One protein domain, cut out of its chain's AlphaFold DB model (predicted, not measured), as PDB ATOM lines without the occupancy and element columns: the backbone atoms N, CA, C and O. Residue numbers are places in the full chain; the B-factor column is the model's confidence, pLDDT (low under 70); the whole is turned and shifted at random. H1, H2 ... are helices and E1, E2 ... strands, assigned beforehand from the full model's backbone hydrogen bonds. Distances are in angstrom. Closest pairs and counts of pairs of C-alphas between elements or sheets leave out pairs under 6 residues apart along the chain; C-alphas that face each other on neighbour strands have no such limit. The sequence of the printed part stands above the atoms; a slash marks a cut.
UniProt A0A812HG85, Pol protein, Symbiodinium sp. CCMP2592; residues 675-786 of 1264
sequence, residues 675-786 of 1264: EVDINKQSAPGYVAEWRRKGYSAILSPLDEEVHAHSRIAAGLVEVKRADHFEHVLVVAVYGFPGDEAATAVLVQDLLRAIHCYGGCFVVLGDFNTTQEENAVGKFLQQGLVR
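AT A GLANCE: This is residues 675 to 786 of the 1264 residues of the protein "Pol protein" of Symbiodinium sp. CCMP2592 (UniProt A0A812HG85). A long, strongly twisted hairpin of E1 and E2, with the shorter E3 beside E2, makes a narrow three-stranded sheet; H2 covers one of its faces, running along E2, and the other face has no named helix over it. H3 packs on the first part of H2, while H1 lies beyond the E1 edge of the sheet, joined to it by a long link of which residues 703 to 708 stick out. The printed part has 112 residues, with three named helices and three named strands in the order H1 E1 E2 H2 E3 H3; the sheet runs E1 E2 E3 and is mixed, and the class is mixed, helices and strands. It is compact, with a radius of gyration of the C-alphas of 15.1 A and spans of 39 by 38 by 23 A.

HOW THE PARTS SIT: H1, residues 683 to 692, touches no helix and is not on the sheet. After it, residues 696 to 697 pair antiparallel with residues 715 to 716 of E1, residues 712 to 721. E1 and E2, residues 724 to 734, form a hairpin, antiparallel at 157 degrees; N 715 and O 730 are 2.9 A apart, within hydrogen-bond range. E3, residues 761 to 766, is parallel to E2 at 24 degrees, with N 764 and O 731 at 2.8 A. H2, residues 740 to 757, is on the sheet at a height of 9.8 A, over E2 and along the strands, at 14 degrees to E2 on the local plane. E2, H2 and E3 form a strand-helix-strand unit, two parallel neighbour strands with a helix between, and its crossover is right-handed. With H2 on one face, the sheet and helix make two layers. H3, residues 774 to 781, touches residues 740 to 748 of H2 alone, at a steep tilt of 48 degrees, the same way; the closest C-alphas are those of Ala 744 and Ala 775, 5.3 A apart. H1 and H3 are apart. In H1, H2 and H3 every O i to N i+4 pair is within hydrogen-bond range.

IN THESE COORDINATES: H1 begins at C-alpha 683, (70.474, 52.624, 171.278), and spans 14.3 A. E1 measures 26.6 A, E2 32.1 A, H2 25.7 A and E3 16.6 A from first to last C-alpha. E2 begins at C-alpha 724, (51.179, 75.070, 180.585). H3 spans 10.9 A and ends at C-alpha 781, (81.319, 81.367, 188.899).

THE WHOLE: The C-alphas farthest apart, those of Glu 705 and Asp 723, are 46.2 A apart. The printed part has no cut. The link from H1 to E1, 19 residues, is long. Residues 675 to 710 of the model are under 70 in pLDDT; the mean of the printed part is 75.0.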
ATOM      1  N   GLU A 675      72.169  54.548 185.133       44.53
ATOM      2  CA  GLU A 675      73.391  55.174 184.614       44.53
ATOM      3  C   GLU A 675      73.610  54.641 183.179       44.53
ATOM      4  O   GLU A 675      74.187  53.570 182.989       44.53
ATOM      5  N   VAL A 676      73.020  55.306 182.173       48.69
ATOM      6  CA  VAL A 676      72.846  54.715 180.832       48.69
ATOM      7  C   VAL A 676      74.092  54.835 179.942       48.69
ATOM      8  O   VAL A 676      74.213  55.739 179.117       48.69
ATOM      9  N   ASP A 677      74.992  53.859 180.047       47.81
ATOM     10  CA  ASP A 677      76.047  53.613 179.053       47.81
ATOM     11  C   ASP A 677      75.445  52.927 177.804       47.81
ATOM     12  O   ASP A 677      75.444  51.699 177.649       47.81
ATOM     13  N   ILE A 678      74.798  53.728 176.947       51.84
ATOM     14  CA  ILE A 678      74.060  53.249 175.768       51.84
ATOM     15  C   ILE A 678      75.041  52.904 174.644       51.84
ATOM     16  O   ILE A 678      75.326  53.709 173.759       51.84
ATOM     17  N   ASN A 679      75.513  51.659 174.629       55.88
ATOM     18  CA  ASN A 679      76.243  51.135 173.478       55.88
ATOM     19  C   ASN A 679      75.380  51.152 172.186       55.88
ATOM     20  O   ASN A 679      74.145  51.113 172.233       55.88
ATOM     21  N   LYS A 680      76.039  51.159 171.014       56.06
ATOM     22  CA  LYS A 680      75.414  51.258 169.673       56.06
ATOM     23  C   LYS A 680      74.329  50.197 169.400       56.06
ATOM     24  O   LYS A 680      73.440  50.434 168.591       56.06
ATOM     25  N   GLN A 681      74.368  49.055 170.092       56.56
ATOM     26  CA  GLN A 681      73.396  47.959 169.959       56.56
ATOM     27  C   GLN A 681      72.133  48.197 170.812       56.56
ATOM     28  O   GLN A 681      71.030  47.848 170.397       56.56
ATOM     29  N   SER A 682      72.276  48.833 171.979       56.41
ATOM     30  CA  SER A 682      71.177  49.186 172.892       56.41
ATOM     31  C   SER A 682      70.401  50.441 172.464       56.41
ATOM     32  O   SER A 682      69.238  50.606 172.844       56.41
ATOM     33  N   ALA A 683      71.022  51.324 171.675       58.91
ATOM     34  CA  ALA A 683      70.474  52.624 171.278       58.91
ATOM     35  C   ALA A 683      69.046  52.582 170.678       58.91
ATOM     36  O   ALA A 683      68.197  53.345 171.155       58.91
ATOM     37  N   PRO A 684      68.702  51.685 169.726       63.88
ATOM     38  CA  PRO A 684      67.343  51.620 169.180       63.88
ATOM     39  C   PRO A 684      66.300  51.217 170.232       63.88
ATOM     40  O   PRO A 684      65.204  51.777 170.267       63.88
ATOM     41  N   GLY A 685      66.651  50.281 171.123       66.69
ATOM     42  CA  GLY A 685      65.775  49.818 172.201       66.69
ATOM     43  C   GLY A 685      65.508  50.900 173.248       66.69
ATOM     44  O   GLY A 685      64.369  51.059 173.688       66.69
ATOM     45  N   TYR A 686      66.526  51.694 173.595       65.31
ATOM     46  CA  TYR A 686      66.379  52.833 174.504       65.31
ATOM     47  C   TYR A 686      65.429  53.897 173.935       65.31
ATOM     48  O   TYR A 686      64.468  54.290 174.598       65.31
ATOM     49  N   VAL A 687      65.645  54.311 172.680       63.31
ATOM     50  CA  VAL A 687      64.791  55.301 172.003       63.31
ATOM     51  C   VAL A 687      63.351  54.792 171.864       63.31
ATOM     52  O   VAL A 687      62.410  55.549 172.107       63.31
ATOM     53  N   ALA A 688      63.158  53.509 171.539       65.75
ATOM     54  CA  ALA A 688      61.832  52.899 171.461       65.75
ATOM     55  C   ALA A 688      61.111  52.864 172.823       65.75
ATOM     56  O   ALA A 688      59.941  53.235 172.901       65.75
ATOM     57  N   GLU A 689      61.793  52.477 173.904       60.34
ATOM     58  CA  GLU A 689      61.215  52.402 175.255       60.34
ATOM     59  C   GLU A 689      60.866  53.785 175.833       60.34
ATOM     60  O   GLU A 689      59.875  53.917 176.556       60.34
ATOM     61  N   TRP A 690      61.628  54.832 175.496       60.94
ATOM     62  CA  TRP A 690      61.291  56.211 175.867       60.94
ATOM     63  C   TRP A 690      60.104  56.751 175.063       60.94
ATOM     64  O   TRP A 690      59.168  57.287 175.658       60.94
ATOM     65  N   ARG A 691      60.057  56.510 173.746       62.78
ATOM     66  CA  ARG A 691      58.887  56.856 172.914       62.78
ATOM     67  C   ARG A 691      57.624  56.118 173.365       62.78
ATOM     68  O   ARG A 691      56.561  56.725 173.440       62.78
ATOM     69  N   ARG A 692      57.738  54.850 173.782       58.78
ATOM     70  CA  ARG A 692      56.635  54.059 174.369       58.78
ATOM     71  C   ARG A 692      56.100  54.641 175.689       58.78
ATOM     72  O   ARG A 692      54.964  54.355 176.056       58.78
ATOM     73  N   LYS A 693      56.896  55.450 176.397       57.66
ATOM     74  CA  LYS A 693      56.497  56.196 177.605       57.66
ATOM     75  C   LYS A 693      55.992  57.618 177.313       57.66
ATOM     76  O   LYS A 693      55.616  58.310 178.251       57.66
ATOM     77  N   GLY A 694      55.956  58.034 176.045       57.09
ATOM     78  CA  GLY A 694      55.524  59.369 175.621       57.09
ATOM     79  C   GLY A 694      56.642  60.412 175.518       57.09
ATOM     80  O   GLY A 694      56.333  61.590 175.397       57.09
ATOM     81  N   TYR A 695      57.922  60.018 175.556       53.06
ATOM     82  CA  TYR A 695      59.053  60.954 175.541       53.06
ATOM     83  C   TYR A 695      59.797  61.011 174.200       53.06
ATOM     84  O   TYR A 695      60.061  59.986 173.560       53.06
ATOM     85  N   SER A 696      60.242  62.213 173.827       49.31
ATOM     86  CA  SER A 696      61.068  62.462 172.642       49.31
ATOM     87  C   SER A 696      62.551  62.214 172.932       49.31
ATOM     88  O   SER A 696      63.317  63.126 173.244       49.31
ATOM     89  N   ALA A 697      62.966  60.951 172.808       54.44
ATOM     90  CA  ALA A 697      64.375  60.566 172.833       54.44
ATOM     91  C   ALA A 697      65.039  60.737 171.451       54.44
ATOM     92  O   ALA A 697      64.537  60.231 170.435       54.44
ATOM     93  N   ILE A 698      66.193  61.412 171.448       52.28
ATOM     94  CA  ILE A 698      67.108  61.581 170.314       52.28
ATOM     95  C   ILE A 698      68.513  61.260 170.830       52.28
ATOM     96  O   ILE A 698      68.974  61.871 171.787       52.28
ATOM     97  N   LEU A 699      69.187  60.302 170.201       53.94
ATOM     98  CA  LEU A 699      70.607  60.041 170.430       53.94
ATOM     99  C   LEU A 699      71.394  60.654 169.270       53.94
ATOM    100  O   LEU A 699      70.891  60.678 168.144       53.94
ATOM    101  N   SER A 700      72.601  61.154 169.543       46.16
ATOM    102  CA  SER A 700      73.495  61.674 168.500       46.16
ATOM    103  C   SER A 700      73.737  60.612 167.420       46.16
ATOM    104  O   SER A 700      73.841  59.429 167.771       46.16
ATOM    105  N   PRO A 701      73.873  60.985 166.131       46.53
ATOM    106  CA  PRO A 701      74.445  60.078 165.144       46.53
ATOM    107  C   PRO A 701      75.806  59.560 165.631       46.53
ATOM    108  O   PRO A 701      76.581  60.286 166.259       46.53
ATOM    109  N   LEU A 702      76.049  58.273 165.378       43.97
ATOM    110  CA  LEU A 702      77.294  57.568 165.677       43.97
ATOM    111  C   LEU A 702      78.038  57.331 164.362       43.97
ATOM    112  O   LEU A 702      78.069  56.196 163.866       43.97
ATOM    113  N   ASP A 703      78.571  58.419 163.803       38.84
ATOM    114  CA  ASP A 703      79.379  58.411 162.582       38.84
ATOM    115  C   ASP A 703      80.602  57.504 162.766       38.84
ATOM    116  O   ASP A 703      81.275  57.539 163.797       38.84
ATOM    117  N   GLU A 704      80.860  56.633 161.789       41.06
ATOM    118  CA  GLU A 704      81.652  55.418 162.034       41.06
ATOM    119  C   GLU A 704      83.174  55.640 162.099       41.06
ATOM    120  O   GLU A 704      83.902  54.716 162.460       41.06
ATOM    121  N   GLU A 705      83.647  56.859 161.817       40.62
ATOM    122  CA  GLU A 705      85.073  57.232 161.821       40.62
ATOM    123  C   GLU A 705      85.465  58.236 162.925       40.62
ATOM    124  O   GLU A 705      86.647  58.542 163.084       40.62
ATOM    125  N   VAL A 706      84.517  58.726 163.738       39.28
ATOM    126  CA  VAL A 706      84.839  59.577 164.900       39.28
ATOM    127  C   VAL A 706      85.134  58.698 166.119       39.28
ATOM    128  O   VAL A 706      84.430  57.725 166.392       39.28
ATOM    129  N   HIS A 707      86.202  59.023 166.856       37.66
ATOM    130  CA  HIS A 707      86.698  58.198 167.962       37.66
ATOM    131  C   HIS A 707      85.640  57.895 169.040       37.66
ATOM    132  O   HIS A 707      84.750  58.689 169.338       37.66
ATOM    133  N   ALA A 708      85.768  56.703 169.630       42.06
ATOM    134  CA  ALA A 708      84.750  56.082 170.466       42.06
ATOM    135  C   ALA A 708      84.365  56.873 171.736       42.06
ATOM    136  O   ALA A 708      85.157  57.622 172.303       42.06
ATOM    137  N   HIS A 709      83.174  56.535 172.248       49.12
ATOM    138  CA  HIS A 709      82.570  56.989 173.509       49.12
ATOM    139  C   HIS A 709      81.912  58.379 173.462       49.12
ATOM    140  O   HIS A 709      82.391  59.347 174.050       49.12
ATOM    141  N   SER A 710      80.711  58.437 172.878       57.41
ATOM    142  CA  SER A 710      79.748  59.521 173.095       57.41
ATOM    143  C   SER A 710      79.271  59.534 174.559       57.41
ATOM    144  O   SER A 710      78.219  58.986 174.889       57.41
ATOM    145  N   ARG A 711      80.044  60.149 175.463       82.12
ATOM    146  CA  ARG A 711      79.738  60.235 176.907       82.12
ATOM    147  C   ARG A 711      78.642  61.259 177.262       82.12
ATOM    148  O   ARG A 711      78.611  61.777 178.377       82.12
ATOM    149  N   ILE A 712      77.763  61.569 176.311       86.44
ATOM    150  CA  ILE A 712      76.629  62.485 176.449       86.44
ATOM    151  C   ILE A 712      75.390  61.777 175.894       86.44
ATOM    152  O   ILE A 712      75.399  61.311 174.754       86.44
ATOM    153  N   ALA A 713      74.312  61.740 176.675       86.38
ATOM    154  CA  ALA A 713      72.995  61.285 176.241       86.38
ATOM    155  C   ALA A 713      71.947  62.342 176.605       86.38
ATOM    156  O   ALA A 713      71.858  62.751 177.760       86.38
ATOM    157  N   ALA A 714      71.149  62.785 175.633       88.06
ATOM    158  CA  ALA A 714      70.150  63.835 175.816       88.06
ATOM    159  C   ALA A 714      68.727  63.324 175.543       88.06
ATOM    160  O   ALA A 714      68.514  62.379 174.782       88.06
ATOM    161  N   GLY A 715      67.737  63.963 176.158       87.88
ATOM    162  CA  GLY A 715      66.322  63.707 175.913       87.88
ATOM    163  C   GLY A 715      65.487  64.946 176.200       87.88
ATOM    164  O   GLY A 715      65.750  65.670 177.161       87.88
ATOM    165  N   LEU A 716      64.478  65.191 175.366       88.56
ATOM    166  CA  LEU A 716      63.565  66.310 175.556       88.56
ATOM    167  C   LEU A 716      62.352  65.835 176.361       88.56
ATOM    168  O   LEU A 716      61.601  64.963 175.914       88.56
ATOM    169  N   VAL A 717      62.190  66.383 177.563       88.19
ATOM    170  CA  VAL A 717      61.147  65.996 178.517       88.19
ATOM    171  C   VAL A 717      60.136  67.129 178.630       88.19
ATOM    172  O   VAL A 717      60.474  68.231 179.054       88.19
ATOM    173  N   GLU A 718      58.888  66.855 178.269       88.00
ATOM    174  CA  GLU A 718      57.787  67.790 178.487       88.00
ATOM    175  C   GLU A 718      57.382  67.773 179.974       88.00
ATOM    176  O   GLU A 718      57.029  66.732 180.534       88.00
ATOM    177  N   VAL A 719      57.465  68.930 180.633       83.06
ATOM    178  CA  VAL A 719      57.189  69.112 182.062       83.06
ATOM    179  C   VAL A 719      55.995  70.044 182.222       83.06
ATOM    180  O   VAL A 719      56.002  71.169 181.728       83.06
ATOM    181  N   LYS A 720      54.954  69.608 182.941       78.94
ATOM    182  CA  LYS A 720      53.800  70.471 183.214       78.94
ATOM    183  C   LYS A 720      54.090  71.439 184.364       78.94
ATOM    184  O   LYS A 720      54.342  70.993 185.485       78.94
ATOM    185  N   ARG A 721      53.954  72.745 184.119       76.44
ATOM    186  CA  ARG A 721      54.150  73.815 185.106       76.44
ATOM    187  C   ARG A 721      52.876  74.652 185.229       76.44
ATOM    188  O   ARG A 721      52.541  75.433 184.344       76.44
ATOM    189  N   ALA A 722      52.147  74.444 186.330       82.12
ATOM    190  CA  ALA A 722      50.795  74.965 186.560       82.12
ATOM    191  C   ALA A 722      49.839  74.691 185.376       82.12
ATOM    192  O   ALA A 722      49.306  73.580 185.240       82.12
ATOM    193  N   ASP A 723      49.664  75.685 184.507       85.94
ATOM    194  CA  ASP A 723      48.657  75.713 183.449       85.94
ATOM    195  C   ASP A 723      49.198  75.285 182.077       85.94
ATOM    196  O   ASP A 723      48.423  74.818 181.241       85.94
ATOM    197  N   HIS A 724      50.517  75.361 181.862       78.00
ATOM    198  CA  HIS A 724      51.179  75.070 180.585       78.00
ATOM    199  C   HIS A 724      52.157  73.887 180.677       78.00
ATOM    200  O   HIS A 724      52.408  73.332 181.752       78.00
ATOM    201  N   PHE A 725      52.696  73.491 179.525       85.31
ATOM    202  CA  PHE A 725      53.765  72.504 179.389       85.31
ATOM    203  C   PHE A 725      55.032  73.188 178.859       85.31
ATOM    204  O   PHE A 725      54.957  74.054 177.989       85.31
ATOM    205  N   GLU A 726      56.184  72.817 179.409       89.56
ATOM    206  CA  GLU A 726      57.502  73.398 179.140       89.56
ATOM    207  C   GLU A 726      58.466  72.274 178.725       89.56
ATOM    208  O   GLU A 726      58.512  71.221 179.362       89.56
ATOM    209  N   HIS A 727      59.222  72.462 177.640       90.25
ATOM    210  CA  HIS A 727      60.160  71.453 177.143       90.25
ATOM    211  C   HIS A 727      61.530  71.620 177.811       90.25
ATOM    212  O   HIS A 727      62.251  72.585 177.552       90.25
ATOM    213  N   VAL A 728      61.896  70.658 178.660       90.94
ATOM    214  CA  VAL A 728      63.160  70.648 179.404       90.94
ATOM    215  C   VAL A 728      64.139  69.673 178.757       90.94
ATOM    216  O   VAL A 728      63.870  68.474 178.652       90.94
ATOM    217  N   LEU A 729      65.301  70.175 178.341       93.12
ATOM    218  CA  LEU A 729      66.391  69.364 177.806       93.12
ATOM    219  C   LEU A 729      67.156  68.695 178.959       93.12
ATOM    220  O   LEU A 729      67.959  69.331 179.641       93.12
ATOM    221  N   VAL A 730      66.908  67.407 179.191       91.50
ATOM    222  CA  VAL A 730      67.629  66.624 180.203       91.50
ATOM    223  C   VAL A 730      68.830  65.961 179.541       91.50
ATOM    224  O   VAL A 730      68.671  65.204 178.583       91.50
ATOM    225  N   VAL A 731      70.031  66.225 180.056       92.31
ATOM    226  CA  VAL A 731      71.282  65.670 179.528       92.31
ATOM    227  C   VAL A 731      72.031  64.917 180.618       92.31
ATOM    228  O   VAL A 731      72.332  65.474 181.668       92.31
ATOM    229  N   ALA A 732      72.365  63.657 180.360       91.81
ATOM    230  CA  ALA A 732      73.330  62.897 181.139       91.81
ATOM    231  C   ALA A 732      74.725  63.046 180.510       91.81
ATOM    232  O   ALA A 732      74.880  62.828 179.308       91.81
ATOM    233  N   VAL A 733      75.730  63.391 181.315       92.44
ATOM    234  CA  VAL A 733      77.142  63.477 180.915       92.44
ATOM    235  C   VAL A 733      78.016  62.606 181.815       92.44
ATOM    236  O   VAL A 733      77.755  62.461 183.011       92.44
ATOM    237  N   TYR A 734      79.066  62.027 181.240       92.12
ATOM    238  CA  TYR A 734      80.117  61.338 181.980       92.12
ATOM    239  C   TYR A 734      81.477  61.917 181.569       92.12
ATOM    240  O   TYR A 734      81.852  61.843 180.402       92.12
ATOM    241  N   GLY A 735      82.220  62.515 182.498       90.94
ATOM    242  CA  GLY A 735      83.577  63.005 182.236       90.94
ATOM    243  C   GLY A 735      84.554  61.865 181.926       90.94
ATOM    244  O   GLY A 735      84.231  60.685 182.067       90.94
ATOM    245  N   PHE A 736      85.771  62.199 181.509       88.81
ATOM    246  CA  PHE A 736      86.831  61.218 181.296       88.81
ATOM    247  C   PHE A 736      87.604  61.014 182.616       88.81
ATOM    248  O   PHE A 736      88.337  61.910 183.033       88.81
ATOM    249  N   PRO A 737      87.457  59.866 183.311       87.31
ATOM    250  CA  PRO A 737      88.091  59.653 184.611       87.31
ATOM    251  C   PRO A 737      89.618  59.647 184.478       87.31
ATOM    252  O   PRO A 737      90.189  58.753 183.854       87.31
ATOM    253  N   GLY A 738      90.273  60.642 185.081       86.50
ATOM    254  CA  GLY A 738      91.724  60.834 184.994       86.50
ATOM    255  C   GLY A 738      92.213  61.625 183.773       86.50
ATOM    256  O   GLY A 738      93.418  61.820 183.654       86.50
ATOM    257  N   ASP A 739      91.315  62.111 182.907       89.19
ATOM    258  CA  ASP A 739      91.633  63.079 181.849       89.19
ATOM    259  C   ASP A 739      90.789  64.348 182.037       89.19
ATOM    260  O   ASP A 739      89.661  64.503 181.555       89.19
ATOM    261  N   GLU A 740      91.367  65.260 182.811       84.12
ATOM    262  CA  GLU A 740      90.803  66.554 183.175       84.12
ATOM    263  C   GLU A 740      90.617  67.474 181.953       84.12
ATOM    264  O   GLU A 740      89.627  68.202 181.858       84.12
ATOM    265  N   ALA A 741      91.522  67.391 180.971       86.12
ATOM    266  CA  ALA A 741      91.502  68.233 179.779       86.12
ATOM    267  C   ALA A 741      90.397  67.804 178.801       86.12
ATOM    268  O   ALA A 741      89.597  68.641 178.375       86.12
ATOM    269  N   ALA A 742      90.286  66.505 178.503       85.62
ATOM    270  CA  ALA A 742      89.192  65.967 177.694       85.62
ATOM    271  C   ALA A 742      87.828  66.209 178.363       85.62
ATOM    272  O   ALA A 742      86.847  66.539 177.695       85.62
ATOM    273  N   THR A 743      87.775  66.118 179.695       88.56
ATOM    274  CA  THR A 743      86.592  66.462 180.499       88.56
ATOM    275  C   THR A 743      86.206  67.937 180.364       88.56
ATOM    276  O   THR A 743      85.034  68.245 180.140       88.56
ATOM    277  N   ALA A 744      87.169  68.859 180.456       85.69
ATOM    278  CA  ALA A 744      86.911  70.291 180.320       85.69
ATOM    279  C   ALA A 744      86.375  70.662 178.925       85.69
ATOM    280  O   ALA A 744      85.436  71.454 178.833       85.69
ATOM    281  N   VAL A 745      86.918  70.054 177.861       87.88
ATOM    282  CA  VAL A 745      86.429  70.223 176.480       87.88
ATOM    283  C   VAL A 745      85.011  69.665 176.330       87.88
ATOM    284  O   VAL A 745      84.119  70.393 175.898       87.88
ATOM    285  N   LEU A 746      84.763  68.427 176.782       90.12
ATOM    286  CA  LEU A 746      83.441  67.786 176.735       90.12
ATOM    287  C   LEU A 746      82.357  68.645 177.409       90.12
ATOM    288  O   LEU A 746      81.268  68.814 176.864       90.12
ATOM    289  N   VAL A 747      82.661  69.214 178.579       88.69
ATOM    290  CA  VAL A 747      81.755  70.119 179.304       88.69
ATOM    291  C   VAL A 747      81.563  71.443 178.560       88.69
ATOM    292  O   VAL A 747      80.443  71.950 178.509       88.69
ATOM    293  N   GLN A 748      82.622  72.015 177.981       87.31
ATOM    294  CA  GLN A 748      82.524  73.279 177.252       87.31
ATOM    295  C   GLN A 748      81.666  73.147 175.985       87.31
ATOM    296  O   GLN A 748      80.827  74.012 175.733       87.31
ATOM    297  N   ASP A 749      81.826  72.065 175.222       88.31
ATOM    298  CA  ASP A 749      81.038  71.818 174.010       88.31
ATOM    299  C   ASP A 749      79.598  71.395 174.319       88.31
ATOM    300  O   ASP A 749      78.668  71.861 173.658       88.31
ATOM    301  N   LEU A 750      79.380  70.634 175.397       90.38
ATOM    302  CA  LEU A 750      78.041  70.381 175.931       90.38
ATOM    303  C   LEU A 750      77.312  71.688 176.283       90.38
ATOM    304  O   LEU A 750      76.157  71.874 175.906       90.38
ATOM    305  N   LEU A 751      77.976  72.608 176.985       87.38
ATOM    306  CA  LEU A 751      77.358  73.868 177.404       87.38
ATOM    307  C   LEU A 751      77.174  74.855 176.241       87.38
ATOM    308  O   LEU A 751      76.192  75.594 176.240       87.38
ATOM    309  N   ARG A 752      78.022  74.806 175.201       84.12
ATOM    310  CA  ARG A 752      77.763  75.473 173.909       84.12
ATOM    311  C   ARG A 752      76.497  74.925 173.241       84.12
ATOM    312  O   ARG A 752      75.620  75.706 172.885       84.12
ATOM    313  N   ALA A 753      76.366  73.602 173.118       86.56
ATOM    314  CA  ALA A 753      75.200  72.969 172.497       86.56
ATOM    315  C   ALA A 753      73.894  73.254 173.265       86.56
ATOM    316  O   ALA A 753      72.865  73.544 172.658       86.56
ATOM    317  N   ILE A 754      73.947  73.246 174.601       89.81
ATOM    318  CA  ILE A 754      72.834  73.647 175.471       89.81
ATOM    319  C   ILE A 754      72.493  75.134 175.301       89.81
ATOM    320  O   ILE A 754      71.316  75.481 175.226       89.81
ATOM    321  N   HIS A 755      73.487  76.019 175.193       82.62
ATOM    322  CA  HIS A 755      73.239  77.440 174.943       82.62
ATOM    323  C   HIS A 755      72.518  77.665 173.603       82.62
ATOM    324  O   HIS A 755      71.577  78.453 173.540       82.62
ATOM    325  N   CYS A 756      72.868  76.900 172.563       82.25
ATOM    326  CA  CYS A 756      72.165  76.910 171.276       82.25
ATOM    327  C   CYS A 756      70.731  76.341 171.321       82.25
ATOM    328  O   CYS A 756      69.956  76.626 170.412       82.25
ATOM    329  N   TYR A 757      70.354  75.558 172.343       90.25
ATOM    330  CA  TYR A 757      68.971  75.090 172.524       90.25
ATOM    331  C   TYR A 757      68.037  76.196 173.050       90.25
ATOM    332  O   TYR A 757      66.847  76.191 172.741       90.25
ATOM    333  N   GLY A 758      68.551  77.152 173.832       86.38
ATOM    334  CA  GLY A 758      67.822  78.349 174.282       86.38
ATOM    335  C   GLY A 758      66.691  78.142 175.308       86.38
ATOM    336  O   GLY A 758      66.305  79.102 175.969       86.38
ATOM    337  N   GLY A 759      66.170  76.922 175.478       89.19
ATOM    338  CA  GLY A 759      65.164  76.580 176.493       89.19
ATOM    339  C   GLY A 759      65.755  76.063 177.814       89.19
ATOM    340  O   GLY A 759      66.966  75.890 177.961       89.19
ATOM    341  N   CYS A 760      64.889  75.756 178.786       88.19
ATOM    342  CA  CYS A 760      65.312  75.178 180.066       88.19
ATOM    343  C   CYS A 760      65.979  73.802 179.908       88.19
ATOM    344  O   CYS A 760      65.551  72.962 179.118       88.19
ATOM    345  N   PHE A 761      67.004  73.542 180.719       93.38
ATOM    346  CA  PHE A 761      67.786  72.309 180.675       93.38
ATOM    347  C   PHE A 761      68.181  71.831 182.077       93.38
ATOM    348  O   PHE A 761      68.190  72.604 183.035       93.38
ATOM    349  N   VAL A 762      68.542  70.552 182.190       92.31
ATOM    350  CA  VAL A 762      69.131  69.960 183.399       92.31
ATOM    351  C   VAL A 762      70.268  69.033 182.983       92.31
ATOM    352  O   VAL A 762      70.031  68.060 182.269       92.31
ATOM    353  N   VAL A 763      71.489  69.303 183.454       91.62
ATOM    354  CA  VAL A 763      72.633  68.397 183.267       91.62
ATOM    355  C   VAL A 763      72.806  67.520 184.508       91.62
ATOM    356  O   VAL A 763      72.816  68.015 185.636       91.62
ATOM    357  N   LEU A 764      72.931  66.214 184.294       90.62
ATOM    358  CA  LEU A 764      73.065  65.161 185.298       90.62
ATOM    359  C   LEU A 764      74.281  64.281 184.975       90.62
ATOM    360  O   LEU A 764      74.732  64.240 183.835       90.62
ATOM    361  N   GLY A 765      74.757  63.513 185.955       89.19
ATOM    362  CA  GLY A 765      75.801  62.502 185.763       89.19
ATOM    363  C   GLY A 765      77.064  62.767 186.579       89.19
ATOM    364  O   GLY A 765      77.022  63.488 187.577       89.19
ATOM    365  N   ASP A 766      78.166  62.133 186.180       87.88
ATOM    366  CA  ASP A 766      79.458  62.226 186.864       87.88
ATOM    367  C   ASP A 766      80.446  63.008 186.002       87.88
ATOM    368  O   ASP A 766      80.918  62.533 184.970       87.88
ATOM    369  N   PHE A 767      80.759  64.226 186.427       87.94
ATOM    370  CA  PHE A 767      81.634  65.120 185.682       87.94
ATOM    371  C   PHE A 767      83.118  64.732 185.770       87.94
ATOM    372  O   PHE A 767      83.887  65.263 184.985       87.94
ATOM    373  N   ASN A 768      83.545  63.834 186.673       89.19
ATOM    374  CA  ASN A 768      84.962  63.482 186.900       89.19
ATOM    375  C   ASN A 768      85.924  64.680 187.156       89.19
ATOM    376  O   ASN A 768      87.140  64.542 187.055       89.19
ATOM    377  N   THR A 769      85.382  65.836 187.550       84.81
ATOM    378  CA  THR A 769      86.070  67.062 188.006       84.81
ATOM    379  C   THR A 769      85.279  67.622 189.194       84.81
ATOM    380  O   THR A 769      84.069  67.384 189.280       84.81
ATOM    381  N   THR A 770      85.900  68.353 190.125       82.81
ATOM    382  CA  THR A 770      85.139  68.996 191.213       82.81
ATOM    383  C   THR A 770      84.392  70.247 190.726       82.81
ATOM    384  O   THR A 770      84.598  70.734 189.615       82.81
ATOM    385  N   GLN A 771      83.504  70.780 191.575       79.88
ATOM    386  CA  GLN A 771      82.720  71.992 191.298       79.88
ATOM    387  C   GLN A 771      83.570  73.275 191.258       79.88
ATOM    388  O   GLN A 771      83.104  74.292 190.755       79.88
ATOM    389  N   GLU A 772      84.795  73.244 191.785       79.19
ATOM    390  CA  GLU A 772      85.688  74.408 191.876       79.19
ATOM    391  C   GLU A 772      86.670  74.481 190.688       79.19
ATOM    392  O   GLU A 772      87.292  75.517 190.451       79.19
ATOM    393  N   GLU A 773      86.767  73.406 189.902       75.50
ATOM    394  CA  GLU A 773      87.772  73.206 188.856       75.50
ATOM    395  C   GLU A 773      87.211  73.397 187.429       75.50
ATOM    396  O   GLU A 773      86.016  73.247 187.152       75.50
ATOM    397  N   ASN A 774      88.118  73.674 186.486       80.56
ATOM    398  CA  ASN A 774      87.888  73.611 185.036       80.56
ATOM    399  C   ASN A 774      86.712  74.453 184.500       80.56
ATOM    400  O   ASN A 774      86.407  75.544 184.986       80.56
ATOM    401  N   ALA A 775      86.107  73.985 183.404       75.69
ATOM    402  CA  ALA A 775      84.954  74.609 182.772       75.69
ATOM    403  C   ALA A 775      83.758  74.679 183.736       75.69
ATOM    404  O   ALA A 775      83.126  75.726 183.821       75.69
ATOM    405  N   VAL A 776      83.489  73.608 184.499       80.62
ATOM    406  CA  VAL A 776      82.373  73.544 185.462       80.62
ATOM    407  C   VAL A 776      82.463  74.692 186.471       80.62
ATOM    408  O   VAL A 776      81.519  75.475 186.580       80.62
ATOM    409  N   GLY A 777      83.614  74.859 187.131       81.56
ATOM    410  CA  GLY A 777      83.848  75.948 188.080       81.56
ATOM    411  C   GLY A 777      83.715  77.332 187.447       81.56
ATOM    412  O   GLY A 777      83.070  78.206 188.021       81.56
ATOM    413  N   LYS A 778      84.227  77.533 186.224       78.88
ATOM    414  CA  LYS A 778      84.072  78.807 185.495       78.88
ATOM    415  C   LYS A 778      82.610  79.126 185.169       78.88
ATOM    416  O   LYS A 778      82.176  80.247 185.416       78.88
ATOM    417  N   PHE A 779      81.838  78.162 184.665       76.44
ATOM    418  CA  PHE A 779      80.424  78.375 184.333       76.44
ATOM    419  C   PHE A 779      79.539  78.559 185.582       76.44
ATOM    420  O   PHE A 779      78.572  79.320 185.522       76.44
ATOM    421  N   LEU A 780      79.891  77.936 186.717       79.69
ATOM    422  CA  LEU A 780      79.271  78.196 188.025       79.69
ATOM    423  C   LEU A 780      79.601  79.609 188.538       79.69
ATOM    424  O   LEU A 780      78.695  80.352 188.908       79.69
ATOM    425  N   GLN A 781      80.874  80.021 188.500       74.31
ATOM    426  CA  GLN A 781      81.319  81.367 188.899       74.31
ATOM    427  C   GLN A 781      80.707  82.478 188.029       74.31
ATOM    428  O   GLN A 781      80.425  83.566 188.523       74.31
ATOM    429  N   GLN A 782      80.470  82.200 186.745       76.19
ATOM    430  CA  GLN A 782      79.778  83.091 185.808       76.19
ATOM    431  C   GLN A 782      78.245  83.059 185.950       76.19
ATOM    432  O   GLN A 782      77.559  83.834 185.289       76.19
ATOM    433  N   GLY A 783      77.685  82.166 186.778       74.06
ATOM    434  CA  GLY A 783      76.240  82.014 186.980       74.06
ATOM    435  C   GLY A 783      75.466  81.436 185.788       74.06
ATOM    436  O   GLY A 783      74.237  81.391 185.840       74.06
ATOM    437  N   LEU A 784      76.165  80.988 184.738       71.19
ATOM    438  CA  LEU A 784      75.592  80.413 183.512       71.19
ATOM    439  C   LEU A 784      75.016  79.005 183.736       71.19
ATOM    440  O   LEU A 784      74.120  78.575 183.014       71.19
ATOM    441  N   VAL A 785      75.498  78.304 184.765       81.69
ATOM    442  CA  VAL A 785      74.881  77.095 185.332       81.69
ATOM    443  C   VAL A 785      74.837  77.209 186.859       81.69
ATOM    444  O   VAL A 785      75.491  78.075 187.440       81.69
ATOM    445  N   ARG A 786      74.076  76.337 187.533       77.81
ATOM    446  CA  ARG A 786      74.017  76.259 189.006       77.81
ATOM    447  C   ARG A 786      74.075  74.809 189.476       77.81
ATOM    448  O   ARG A 786      73.494  73.934 188.835       77.81
TER     449      ARG A 786